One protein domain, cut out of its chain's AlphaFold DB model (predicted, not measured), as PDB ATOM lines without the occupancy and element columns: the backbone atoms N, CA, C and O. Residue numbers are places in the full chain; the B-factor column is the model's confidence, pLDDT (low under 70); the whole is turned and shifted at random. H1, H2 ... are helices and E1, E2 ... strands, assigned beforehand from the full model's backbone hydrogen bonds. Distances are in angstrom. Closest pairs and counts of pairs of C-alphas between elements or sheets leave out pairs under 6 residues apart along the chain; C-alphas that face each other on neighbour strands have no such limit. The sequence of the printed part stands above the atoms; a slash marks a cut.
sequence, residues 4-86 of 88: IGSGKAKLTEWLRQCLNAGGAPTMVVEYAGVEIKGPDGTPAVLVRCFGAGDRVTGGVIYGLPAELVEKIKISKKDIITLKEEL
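This is residues 4 to 86 of the 88 residues of an uncharacterized protein of Candidatus Woesearchaeota archaeon (UniProt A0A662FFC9). A small twisted sheet of four strands has one face covered by the long helix H1, which runs along the inner strands E4 and E3, while the shorter helix H2 and the tiny H3 pack near the sheet's E2 edge. A long loop, residues 29 to 44, joins E2 to E3 at one end of the sheet. The printed part has 83 residues, with four named strands and three named helices in the order E1, H1, E2, E3, E4, H2, H3, and the class is mixed, helices and strands. The sheet is mixed, in the order E1, E4, E3, E2. The whole is compact and rounded, with a radius of gyration of the C-alphas of 11.7 A and spans of 32 by 25 by 24 A.

The sheet holds E1, residues 4 to 6, beginning at C-alpha 4 (-39.855, -21.001, -17.695); E4, residues 59 to 62; E3, residues 45 to 50, 15.6 A long; and E2, residues 24 to 28, 13.3 A long. H1, residues 7 to 20, is 20.4 A long and begins at C-alpha 7 (-49.132, -25.564, -20.021). H2, residues 66 to 74, is 12.3 A long. H3, residues 79 to 82, ends at C-alpha 82 (-58.625, -13.155, -14.099).

E2, E3 and E4 form a meander, each strand the antiparallel neighbour of the one before, through the hairpins E2 and E3, and E3 and E4. N 26 and O 48 are 2.7 A apart, and N 47 and O 59 are 2.8 A apart, both within hydrogen-bond range. E1 is parallel to E4 at 13 degrees, with N 4 and O 60 at 2.9 A. E1, H1 and E2 make a split strand-helix-strand unit, two strands running the same way with E4 and E3 between them, and its crossover is right-handed. H1 is on the sheet at a height of 8.5 A, over E4 and E3, along the strands at 15 degrees to E4 on the local plane. Its closest C-alphas to E3 are Cys 18 and Cys 49, 5.7 A. H1 and H2 make two layers with the sheet, helices on one face of it. The closest C-alphas of H2 and E2 are Ile 72 and Met 27, 7.3 A. H3 only grazes the sheet, with residues 79 to 80; C-alphas 79 and 25 are its closest to E2, 6.6 A. H2 and H3 are close but not clearly touching, with Ile 72 and Leu 82 closest at 8.0 A between C-alphas. H1 is apart from H2 and H3. Each O i to N i+4 pair is within hydrogen-bond range in H1 and H2; H3 is too short for such a pair.

The C-alphas farthest apart, those of Gly 22 and Gly 41, are 32.6 A apart. The printed part has no cut. The link E2 to E3 is long, with 16 residues, in which residues 30 to 31 pair antiparallel with 34 to 35. The mean pLDDT of the printed part is 83.6, and residues 75 to 86 are under 70.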
ATOM      1  N   ILE A   4     -39.826 -20.526 -19.092       92.94
ATOM      2  CA  ILE A   4     -39.855 -21.001 -17.695       92.94
ATOM      3  C   ILE A   4     -40.775 -22.214 -17.500       92.94
ATOM      4  O   ILE A   4     -40.860 -22.755 -16.399       92.94
ATOM      5  N   GLY A   5     -41.438 -22.656 -18.570       93.12
ATOM      6  CA  GLY A   5     -42.183 -23.909 -18.646       93.12
ATOM      7  C   GLY A   5     -43.357 -23.815 -19.617       93.12
ATOM      8  O   GLY A   5     -43.438 -22.875 -20.410       93.12
ATOM      9  N   SER A   6     -44.261 -24.788 -19.555       93.94
ATOM     10  CA  SER A   6     -45.400 -24.891 -20.467       93.94
ATOM     11  C   SER A   6     -46.674 -25.391 -19.787       93.94
ATOM     12  O   SER A   6     -46.641 -25.999 -18.715       93.94
ATOM     13  N   GLY A   7     -47.809 -25.115 -20.428       92.38
ATOM     14  CA  GLY A   7     -49.132 -25.564 -20.021       92.38
ATOM     15  C   GLY A   7     -49.798 -24.697 -18.952       92.38
ATOM     16  O   GLY A   7     -49.173 -23.914 -18.231       92.38
ATOM     17  N   LYS A   8     -51.119 -24.879 -18.825       89.62
ATOM     18  CA  LYS A   8     -51.963 -24.148 -17.864       89.62
ATOM     19  C   LYS A   8     -51.516 -24.373 -16.416       89.62
ATOM     20  O   LYS A   8     -51.488 -23.427 -15.640       89.62
ATOM     21  N   ALA A   9     -51.106 -25.596 -16.075       90.12
ATOM     22  CA  ALA A   9     -50.641 -25.933 -14.730       90.12
ATOM     23  C   ALA A   9     -49.438 -25.076 -14.303       90.12
ATOM     24  O   ALA A   9     -49.429 -24.539 -13.195       90.12
ATOM     25  N   LYS A  10     -48.463 -24.873 -15.202       93.69
ATOM     26  CA  LYS A  10     -47.290 -24.048 -14.908       93.69
ATOM     27  C   LYS A  10     -47.643 -22.575 -14.749       93.69
ATOM     28  O   LYS A  10     -47.087 -21.907 -13.880       93.69
ATOM     29  N   LEU A  11     -48.578 -22.077 -15.561       90.69
ATOM     30  CA  LEU A  11     -49.085 -20.713 -15.434       90.69
ATOM     31  C   LEU A  11     -49.744 -20.498 -14.067       90.69
ATOM     32  O   LEU A  11     -49.384 -19.560 -13.363       90.69
ATOM     33  N   THR A  12     -50.648 -21.390 -13.659       90.25
ATOM     34  CA  THR A  12     -51.306 -21.317 -12.347       90.25
ATOM     35  C   THR A  12     -50.299 -21.406 -11.200       90.25
ATOM     36  O   THR A  12     -50.380 -20.623 -10.256       90.25
ATOM     37  N   GLU A  13     -49.328 -22.319 -11.280       92.69
ATOM     38  CA  GLU A  13     -48.263 -22.446 -10.280       92.69
ATOM     39  C   GLU A  13     -47.468 -21.142 -10.139       92.69
ATOM     40  O   GLU A  13     -47.285 -20.642  -9.029       92.69
ATOM     41  N   TRP A  14     -47.041 -20.555 -11.259       93.44
ATOM     42  CA  TRP A  14     -46.275 -19.312 -11.258       93.44
ATOM     43  C   TRP A  14     -47.082 -18.136 -10.686       93.44
ATOM     44  O   TRP A  14     -46.565 -17.351  -9.889       93.44
ATOM     45  N   LEU A  15     -48.371 -18.037 -11.030       90.44
ATOM     46  CA  LEU A  15     -49.260 -17.004 -10.493       90.44
ATOM     47  C   LEU A  15     -49.404 -17.108  -8.974       90.44
ATOM     48  O   LEU A  15     -49.292 -16.097  -8.282       90.44
ATOM     49  N   ARG A  16     -49.578 -18.328  -8.450       90.94
ATOM     50  CA  ARG A  16     -49.614 -18.581  -7.002       90.94
ATOM     51  C   ARG A  16     -48.312 -18.173  -6.329       90.94
ATOM     52  O   ARG A  16     -48.358 -17.532  -5.288       90.94
ATOM     53  N   GLN A  17     -47.164 -18.493  -6.925       91.81
ATOM     54  CA  GLN A  17     -45.865 -18.080  -6.384       91.81
ATOM     55  C   GLN A  17     -45.752 -16.556  -6.291       91.81
ATOM     56  O   GLN A  17     -45.352 -16.045  -5.248       91.81
ATOM     57  N   CYS A  18     -46.145 -15.830  -7.341       90.06
ATOM     58  CA  CYS A  18     -46.094 -14.368  -7.336       90.06
ATOM     59  C   CYS A  18     -47.020 -13.755  -6.276       90.06
ATOM     60  O   CYS A  18     -46.587 -12.894  -5.511       90.06
ATOM     61  N   LEU A  19     -48.263 -14.239  -6.183       89.50
ATOM     62  CA  LEU A  19     -49.228 -13.773  -5.183       89.50
ATOM     63  C   LEU A  19     -48.769 -14.087  -3.752       89.50
ATOM     64  O   LEU A  19     -48.809 -13.211  -2.893       89.50
ATOM     65  N   ASN A  20     -48.266 -15.299  -3.505       91.31
ATOM     66  CA  ASN A  20     -47.741 -15.701  -2.196       91.31
ATOM     67  C   ASN A  20     -46.494 -14.906  -1.792       91.31
ATOM     68  O   ASN A  20     -46.252 -14.695  -0.608       91.31
ATOM     69  N   ALA A  21     -45.707 -14.445  -2.765       90.44
ATOM     70  CA  ALA A  21     -44.564 -13.574  -2.521       90.44
ATOM     71  C   ALA A  21     -44.959 -12.110  -2.236       90.44
ATOM     72  O   ALA A  21     -44.074 -11.293  -1.980       90.44
ATOM     73  N   GLY A  22     -46.257 -11.776  -2.271       88.12
ATOM     74  CA  GLY A  22     -46.775 -10.417  -2.086       88.12
ATOM     75  C   GLY A  22     -46.659  -9.534  -3.332       88.12
ATOM     76  O   GLY A  22     -46.793  -8.317  -3.232       88.12
ATOM     77  N   GLY A  23     -46.383 -10.127  -4.495       87.94
ATOM     78  CA  GLY A  23     -46.256  -9.414  -5.759       87.94
ATOM     79  C   GLY A  23     -47.556  -9.356  -6.561       87.94
ATOM     80  O   GLY A  23     -48.503 -10.110  -6.337       87.94
ATOM     81  N   ALA A  24     -47.575  -8.473  -7.557       86.81
ATOM     82  CA  ALA A  24     -48.644  -8.362  -8.538       86.81
ATOM     83  C   ALA A  24     -48.225  -9.053  -9.853       86.81
ATOM     84  O   ALA A  24     -47.345  -8.556 -10.567       86.81
ATOM     85  N   PRO A  25     -48.810 -10.213 -10.196       88.62
ATOM     86  CA  PRO A  25     -48.492 -10.892 -11.444       88.62
ATOM     87  C   PRO A  25     -49.009 -10.097 -12.651       88.62
ATOM     88  O   PRO A  25     -50.146  -9.644 -12.688       88.62
ATOM     89  N   THR A  26     -48.158  -9.934 -13.657       86.62
ATOM     90  CA  THR A  26     -48.441  -9.238 -14.915       86.62
ATOM     91  C   THR A  26     -48.199 -10.192 -16.071       86.62
ATOM     92  O   THR A  26     -47.138 -10.815 -16.153       86.62
ATOM     93  N   MET A  27     -49.149 -10.269 -16.995       87.25
ATOM     94  CA  MET A  27     -49.077 -11.140 -18.165       87.25
ATOM     95  C   MET A  27     -49.059 -10.311 -19.445       87.25
ATOM     96  O   MET A  27     -49.734  -9.292 -19.552       87.25
ATOM     97  N   VAL A  28     -48.262 -10.728 -20.420       86.38
ATOM     98  CA  VAL A  28     -48.138 -10.079 -21.724       86.38
ATOM     99  C   VAL A  28     -48.178 -11.162 -22.788       86.38
ATOM    100  O   VAL A  28     -47.371 -12.081 -22.757       86.38
ATOM    101  N   VAL A  29     -49.118 -11.052 -23.720       88.06
ATOM    102  CA  VAL A  29     -49.300 -12.017 -24.819       88.06
ATOM    103  C   VAL A  29     -48.716 -11.523 -26.140       88.06
ATOM    104  O   VAL A  29     -48.571 -12.285 -27.088       88.06
ATOM    105  N   GLU A  30     -48.373 -10.238 -26.202       86.38
ATOM    106  CA  GLU A  30     -47.890  -9.562 -27.398       86.38
ATOM    107  C   GLU A  30     -46.751  -8.614 -27.026       86.38
ATOM    108  O   GLU A  30     -46.827  -7.880 -26.036       86.38
ATOM    109  N   TYR A  31     -45.691  -8.620 -27.826       75.69
ATOM    110  CA  TYR A  31     -44.569  -7.710 -27.681       75.69
ATOM    111  C   TYR A  31     -44.311  -7.008 -29.014       75.69
ATOM    112  O   TYR A  31     -44.077  -7.665 -30.021       75.69
ATOM    113  N   ALA A  32     -44.359  -5.672 -29.015       77.25
ATOM    114  CA  ALA A  32     -44.167  -4.844 -30.211       77.25
ATOM    115  C   ALA A  32     -45.082  -5.218 -31.404       77.25
ATOM    116  O   ALA A  32     -44.636  -5.221 -32.547       77.25
ATOM    117  N   GLY A  33     -46.352  -5.555 -31.142       78.94
ATOM    118  CA  GLY A  33     -47.308  -5.960 -32.183       78.94
ATOM    119  C   GLY A  33     -47.177  -7.415 -32.641       78.94
ATOM    120  O   GLY A  33     -47.902  -7.837 -33.537       78.94
ATOM    121  N   VAL A  34     -46.265  -8.191 -32.043       83.62
ATOM    122  CA  VAL A  34     -46.036  -9.602 -32.376       83.62
ATOM    123  C   VAL A  34     -46.504 -10.494 -31.235       83.62
ATOM    124  O   VAL A  34     -46.092 -10.323 -30.084       83.62
ATOM    125  N   GLU A  35     -47.352 -11.470 -31.553       86.75
ATOM    126  CA  GLU A  35     -47.812 -12.472 -30.593       86.75
ATOM    127  C   GLU A  35     -46.645 -13.316 -30.085       86.75
ATOM    128  O   GLU A  35     -45.811 -13.806 -30.852       86.75
ATOM    129  N   ILE A  36     -46.589 -13.499 -28.770       88.00
ATOM    130  CA  ILE A  36     -45.561 -14.315 -28.142       88.00
ATOM    131  C   ILE A  36     -45.910 -15.781 -28.391       88.00
ATOM    132  O   ILE A  36     -47.001 -16.247 -28.056       88.00
ATOM    133  N   LYS A  37     -44.961 -16.516 -28.973       90.06
ATOM    134  CA  LYS A  37     -45.102 -17.942 -29.269       90.06
ATOM    135  C   LYS A  37     -44.042 -18.778 -28.562       90.06
ATOM    136  O   LYS A  37     -42.933 -18.318 -28.260       90.06
ATOM    137  N   GLY A  38     -44.417 -20.017 -28.273       87.94
ATOM    138  CA  GLY A  38     -43.523 -21.053 -27.785       87.94
ATOM    139  C   GLY A  38     -42.514 -21.498 -28.842       87.94
ATOM    140  O   GLY A  38     -42.680 -21.193 -30.026       87.94
ATOM    141  N   PRO A  39     -41.482 -22.256 -28.436       88.12
ATOM    142  CA  PRO A  39     -40.530 -22.864 -29.369       88.12
ATOM    143  C   PRO A  39     -41.189 -23.883 -30.318       88.12
ATOM    144  O   PRO A  39     -40.651 -24.179 -31.376       88.12
ATOM    145  N   ASP A  40     -42.360 -24.396 -29.948       87.50
ATOM    146  CA  ASP A  40     -43.210 -25.319 -30.706       87.50
ATOM    147  C   ASP A  40     -44.293 -24.602 -31.543       87.50
ATOM    148  O   ASP A  40     -45.165 -25.247 -32.119       87.50
ATOM    149  N   GLY A  41     -44.270 -23.265 -31.598       85.69
ATOM    150  CA  GLY A  41     -45.259 -22.457 -32.318       85.69
ATOM    151  C   GLY A  41     -46.598 -22.287 -31.593       85.69
ATOM    152  O   GLY A  41     -47.486 -21.607 -32.115       85.69
ATOM    153  N   THR A  42     -46.748 -22.853 -30.392       91.25
ATOM    154  CA  THR A  42     -47.971 -22.721 -29.590       91.25
ATOM    155  C   THR A  42     -48.121 -21.318 -28.994       91.25
ATOM    156  O   THR A  42     -47.129 -20.593 -28.847       91.25
ATOM    157  N   PRO A  43     -49.347 -20.908 -28.618       91.44
ATOM    158  CA  PRO A  43     -49.569 -19.657 -27.903       91.44
ATOM    159  C   PRO A  43     -48.770 -19.598 -26.599       91.44
ATOM    160  O   PRO A  43     -48.689 -20.580 -25.849       91.44
ATOM    161  N   ALA A  44     -48.190 -18.435 -26.317       91.88
ATOM    162  CA  ALA A  44     -47.375 -18.226 -25.135       91.88
ATOM    163  C   ALA A  44     -47.634 -16.868 -24.481       91.88
ATOM    164  O   ALA A  44     -48.135 -15.922 -25.085       91.88
ATOM    165  N   VAL A  45     -47.285 -16.788 -23.201       90.88
ATOM    166  CA  VAL A  45     -47.508 -15.621 -22.357       90.88
ATOM    167  C   VAL A  45     -46.234 -15.321 -21.587       90.88
ATOM    168  O   VAL A  45     -45.675 -16.183 -20.908       90.88
ATOM    169  N   LEU A  46     -45.764 -14.083 -21.686       90.12
ATOM    170  CA  LEU A  46     -44.702 -13.548 -20.849       90.12
ATOM    171  C   LEU A  46     -45.296 -13.124 -19.506       90.12
ATOM    172  O   LEU A  46     -46.114 -12.209 -19.437       90.12
ATOM    173  N   VAL A  47     -44.839 -13.756 -18.436       91.00
ATOM    174  CA  VAL A  47     -45.251 -13.478 -17.064       91.00
ATOM    175  C   VAL A  47     -44.157 -12.717 -16.311       91.00
ATOM    176  O   VAL A  47     -42.964 -12.981 -16.479       91.00
ATOM    177  N   ARG A  48     -44.546 -11.727 -15.506       90.25
ATOM    178  CA  ARG A  48     -43.651 -10.879 -14.698       90.25
ATOM    179  C   ARG A  48     -44.280 -10.600 -13.345       90.25
ATOM    180  O   ARG A  48     -45.456 -10.264 -13.295       90.25
ATOM    181  N   CYS A  49     -43.524 -10.741 -12.262       90.62
ATOM    182  CA  CYS A  49     -44.029 -10.488 -10.916       90.62
ATOM    183  C   CYS A  49     -43.585  -9.098 -10.449       90.62
ATOM    184  O   CYS A  49     -42.399  -8.870 -10.213       90.62
ATOM    185  N   PHE A  50     -44.514  -8.146 -10.365       87.31
ATOM    186  CA  PHE A  50     -44.217  -6.791  -9.906       87.31
ATOM    187  C   PHE A  50     -44.159  -6.752  -8.374       87.31
ATOM    188  O   PHE A  50     -44.999  -7.356  -7.717       87.31
ATOM    189  N   GLY A  51     -43.164  -6.083  -7.791       86.00
ATOM    190  CA  GLY A  51     -42.979  -6.013  -6.331       86.00
ATOM    191  C   GLY A  51     -42.333  -7.243  -5.673       86.00
ATOM    192  O   GLY A  51     -41.931  -7.148  -4.520       86.00
ATOM    193  N   ALA A  52     -42.178  -8.361  -6.394       90.69
ATOM    194  CA  ALA A  52     -41.486  -9.565  -5.906       90.69
ATOM    195  C   ALA A  52     -40.686 -10.294  -7.008       90.69
ATOM    196  O   ALA A  52     -40.501 -11.513  -6.968       90.69
ATOM    197  N   GLY A  53     -40.235  -9.564  -8.033       84.88
ATOM    198  CA  GLY A  53     -39.524 -10.129  -9.189       84.88
ATOM    199  C   GLY A  53     -38.120 -10.660  -8.876       84.88
ATOM    200  O   GLY A  53     -37.603 -11.491  -9.621       84.88
ATOM    201  N   ASP A  54     -37.525 -10.217  -7.767       87.38
ATOM    202  CA  ASP A  54     -36.282 -10.742  -7.192       87.38
ATOM    203  C   ASP A  54     -36.457 -12.158  -6.618       87.38
ATOM    204  O   ASP A  54     -35.516 -12.949  -6.640       87.38
ATOM    205  N   ARG A  55     -37.671 -12.504  -6.164       89.88
ATOM    206  CA  ARG A  55     -38.011 -13.823  -5.602       89.88
ATOM    207  C   ARG A  55     -38.676 -14.741  -6.620       89.88
ATOM    208  O   ARG A  55     -38.422 -15.940  -6.628       89.88
ATOM    209  N   VAL A  56     -39.530 -14.179  -7.477       91.50
ATOM    210  CA  VAL A  56     -40.305 -14.916  -8.482       91.50
ATOM    211  C   VAL A  56     -39.888 -14.453  -9.869       91.50
ATOM    212  O   VAL A  56     -40.381 -13.458 -10.408       91.50
ATOM    213  N   THR A  57     -38.958 -15.199 -10.462       90.69
ATOM    214  CA  THR A  57     -38.418 -14.885 -11.784       90.69
ATOM    215  C   THR A  57     -39.511 -14.966 -12.853       90.69
ATOM    216  O   THR A  57     -40.209 -15.973 -12.991       90.69
ATOM    217  N   GLY A  58     -39.653 -13.889 -13.627       90.88
ATOM    218  CA  GLY A  58     -40.531 -13.846 -14.794       90.88
ATOM    219  C   GLY A  58     -39.956 -14.596 -15.998       90.88
ATOM    220  O   GLY A  58     -38.763 -14.892 -16.074       90.88
ATOM    221  N   GLY A  59     -40.802 -14.878 -16.980       93.12
ATOM    222  CA  GLY A  59     -40.408 -15.607 -18.179       93.12
ATOM    223  C   GLY A  59     -41.588 -15.943 -19.072       93.12
ATOM    224  O   GLY A  59     -42.695 -15.472 -18.850       93.12
ATOM    225  N   VAL A  60     -41.350 -16.731 -20.111       93.69
ATOM    226  CA  VAL A  60     -42.377 -17.134 -21.072       93.69
ATOM    227  C   VAL A  60     -42.900 -18.519 -20.711       93.69
ATOM    228  O   VAL A  60     -42.115 -19.457 -20.545       93.69
ATOM    229  N   ILE A  61     -44.220 -18.635 -20.606       93.94
ATOM    230  CA  ILE A  61     -44.942 -19.900 -20.469       93.94
ATOM    231  C   ILE A  61     -45.685 -20.152 -21.777       93.94
ATOM    232  O   ILE A  61     -46.452 -19.300 -22.217       93.94
ATOM    233  N   TYR A  62     -45.432 -21.291 -22.412       94.06
ATOM    234  CA  TYR A  62     -45.998 -21.658 -23.718       94.06
ATOM    235  C   TYR A  62     -46.910 -22.885 -23.624       94.06
ATOM    236  O   TYR A  62     -47.155 -23.385 -22.527       94.06
ATOM    237  N   GLY A  63     -47.449 -23.375 -24.740       92.62
ATOM    238  CA  GLY A  63     -48.354 -24.529 -24.741       92.62
ATOM    239  C   GLY A  63     -49.682 -24.220 -24.053       92.62
ATOM    240  O   GLY A  63     -50.255 -25.078 -23.379       92.62
ATOM    241  N   LEU A  64     -50.131 -22.967 -24.141       88.88
ATOM    242  CA  LEU A  64     -51.380 -22.517 -23.541       88.88
ATOM    243  C   LEU A  64     -52.524 -22.630 -24.558       88.88
ATOM    244  O   LEU A  64     -52.306 -22.413 -25.752       88.88
ATOM    245  N   PRO A  65     -53.748 -22.958 -24.109       88.50
ATOM    246  CA  PRO A  65     -54.906 -22.964 -24.992       88.50
ATOM    247  C   PRO A  65     -55.146 -21.555 -25.549       88.50
ATOM    248  O   PRO A  65     -55.067 -20.573 -24.809       88.50
ATOM    249  N   ALA A  66     -55.447 -21.463 -26.845       85.69
ATOM    250  CA  ALA A  66     -55.606 -20.187 -27.545       85.69
ATOM    251  C   ALA A  66     -56.669 -19.286 -26.894       85.69
ATOM    252  O   ALA A  66     -56.420 -18.099 -26.708       85.69
ATOM    253  N   GLU A  67     -57.785 -19.867 -26.439       85.50
ATOM    254  CA  GLU A  67     -58.853 -19.146 -25.732       85.50
ATOM    255  C   GLU A  67     -58.335 -18.418 -24.479       85.50
ATOM    256  O   GLU A  67     -58.692 -17.273 -24.219       85.50
ATOM    257  N   LEU A  68     -57.432 -19.046 -23.719       83.69
ATOM    258  CA  LEU A  68     -56.856 -18.432 -22.524       83.69
ATOM    259  C   LEU A  68     -55.948 -17.253 -22.888       83.69
ATOM    260  O   LEU A  68     -55.983 -16.220 -22.224       83.69
ATOM    261  N   VAL A  69     -55.138 -17.393 -23.937       84.06
ATOM    262  CA  VAL A  69     -54.252 -16.316 -24.401       84.06
ATOM    263  C   VAL A  69     -55.064 -15.144 -24.949       84.06
ATOM    264  O   VAL A  69     -54.745 -13.992 -24.653       84.06
ATOM    265  N   GLU A  70     -56.150 -15.419 -25.666       84.31
ATOM    266  CA  GLU A  70     -57.068 -14.399 -26.170       84.31
ATOM    267  C   GLU A  70     -57.776 -13.659 -25.029       84.31
ATOM    268  O   GLU A  70     -57.782 -12.428 -25.002       84.31
ATOM    269  N   LYS A  71     -58.255 -14.379 -24.007       81.38
ATOM    270  CA  LYS A  71     -58.794 -13.766 -22.784       81.38
ATOM    271  C   LYS A  71     -57.770 -12.854 -22.108       81.38
ATOM    272  O   LYS A  71     -58.083 -11.709 -21.805       81.38
ATOM    273  N   ILE A  72     -56.520 -13.298 -21.949       78.31
ATOM    274  CA  ILE A  72     -55.448 -12.470 -21.362       78.31
ATOM    275  C   ILE A  72     -55.153 -11.231 -22.230       78.31
ATOM    276  O   ILE A  72     -54.864 -10.159 -21.690       78.31
ATOM    277  N   LYS A  73     -55.254 -11.349 -23.564       78.38
ATOM    278  CA  LYS A  73     -55.140 -10.225 -24.510       78.38
ATOM    279  C   LYS A  73     -56.225  -9.178 -24.261       78.38
ATOM    280  O   LYS A  73     -55.920  -7.990 -24.161       78.38
ATOM    281  N   ILE A  74     -57.474  -9.630 -24.140       74.50
ATOM    282  CA  ILE A  74     -58.666  -8.788 -23.969       74.50
ATOM    283  C   ILE A  74     -58.687  -8.144 -22.581       74.50
ATOM    284  O   ILE A  74     -58.940  -6.944 -22.471       74.50
ATOM    285  N   SER A  75     -58.333  -8.890 -21.533       66.94
ATOM    286  CA  SER A  75     -58.287  -8.417 -20.142       66.94
ATOM    287  C   SER A  75     -57.167  -7.402 -19.863       66.94
ATOM    288  O   SER A  75     -56.907  -7.085 -18.706       66.94
ATOM    289  N   LYS A  76     -56.478  -6.885 -20.896       57.41
ATOM    290  CA  LYS A  76     -55.491  -5.791 -20.825       57.41
ATOM    291  C   LYS A  76     -54.506  -5.894 -19.650       57.41
ATOM    292  O   LYS A  76     -54.106  -4.878 -19.089       57.41
ATOM    293  N   LYS A  77     -54.013  -7.104 -19.359       57.22
ATOM    294  CA  LYS A  77     -52.981  -7.371 -18.333       57.22
ATOM    295  C   LYS A  77     -53.451  -7.226 -16.875       57.22
ATOM    296  O   LYS A  77     -52.603  -7.273 -15.985       57.22
ATOM    297  N   ASP A  78     -54.752  -7.093 -16.620       52.91
ATOM    298  CA  ASP A  78     -55.286  -6.919 -15.270       52.91
ATOM    299  C   ASP A  78     -55.577  -8.278 -14.615       52.91
ATOM    300  O   ASP A  78     -56.532  -8.982 -14.952       52.91
ATOM    301  N   ILE A  79     -54.704  -8.697 -13.691       56.72
ATOM    302  CA  ILE A  79     -54.846  -9.986 -12.997       56.72
ATOM    303  C   ILE A  79     -56.058 -10.017 -12.059       56.72
ATOM    304  O   ILE A  79     -56.507 -11.094 -11.670       56.72
ATOM    305  N   ILE A  80     -56.578  -8.841 -11.690       53.19
ATOM    306  CA  ILE A  80     -57.715  -8.696 -10.781       53.19
ATOM    307  C   ILE A  80     -58.960  -9.316 -11.419       53.19
ATOM    308  O   ILE A  80     -59.704 -10.016 -10.743       53.19
ATOM    309  N   THR A  81     -59.130  -9.155 -12.734       47.69
ATOM    310  CA  THR A  81     -60.267  -9.711 -13.482       47.69
ATOM    311  C   THR A  81     -60.121 -11.211 -13.764       47.69
ATOM    312  O   THR A  81     -61.114 -11.910 -13.922       47.69
ATOM    313  N   LEU A  82     -58.895 -11.739 -13.806       56.31
ATOM    314  CA  LEU A  82     -58.625 -13.155 -14.099       56.31
ATOM    315  C   LEU A  82     -58.587 -14.051 -12.850       56.31
ATOM    316  O   LEU A  82     -58.508 -15.272 -12.987       56.31
ATOM    317  N   LYS A  83     -58.641 -13.476 -11.644       57.12
ATOM    318  CA  LYS A  83     -58.596 -14.220 -10.374       57.12
ATOM    319  C   LYS A  83     -59.726 -15.250 -10.256       57.12
ATOM    320  O   LYS A  83     -59.458 -16.409  -9.946       57.12
ATOM    321  N   GLU A  84     -60.950 -14.852 -10.601       54.38
ATOM    322  CA  GLU A  84     -62.139 -15.714 -10.532       54.38
ATOM    323  C   GLU A  84     -62.076 -16.887 -11.528       54.38
ATOM    324  O   GLU A  84     -62.386 -18.019 -11.166       54.38
ATOM    325  N   GLU A  85     -61.597 -16.664 -12.759       52.81
ATOM    326  CA  GLU A  85     -61.488 -17.730 -13.774       52.81
ATOM    327  C   GLU A  85     -60.300 -18.675 -13.548       52.81
ATOM    328  O   GLU A  85     -60.320 -19.839 -13.961       52.81
ATOM    329  N   LEU A  86     -59.234 -18.190 -12.908       57.88
ATOM    330  CA  LEU A  86     -58.037 -18.982 -12.630       57.88
ATOM    331  C   LEU A  86     -58.127 -19.760 -11.310       57.88
ATOM    332  O   LEU A  86     -57.200 -20.517 -11.003       57.88
TER     333      LEU A  86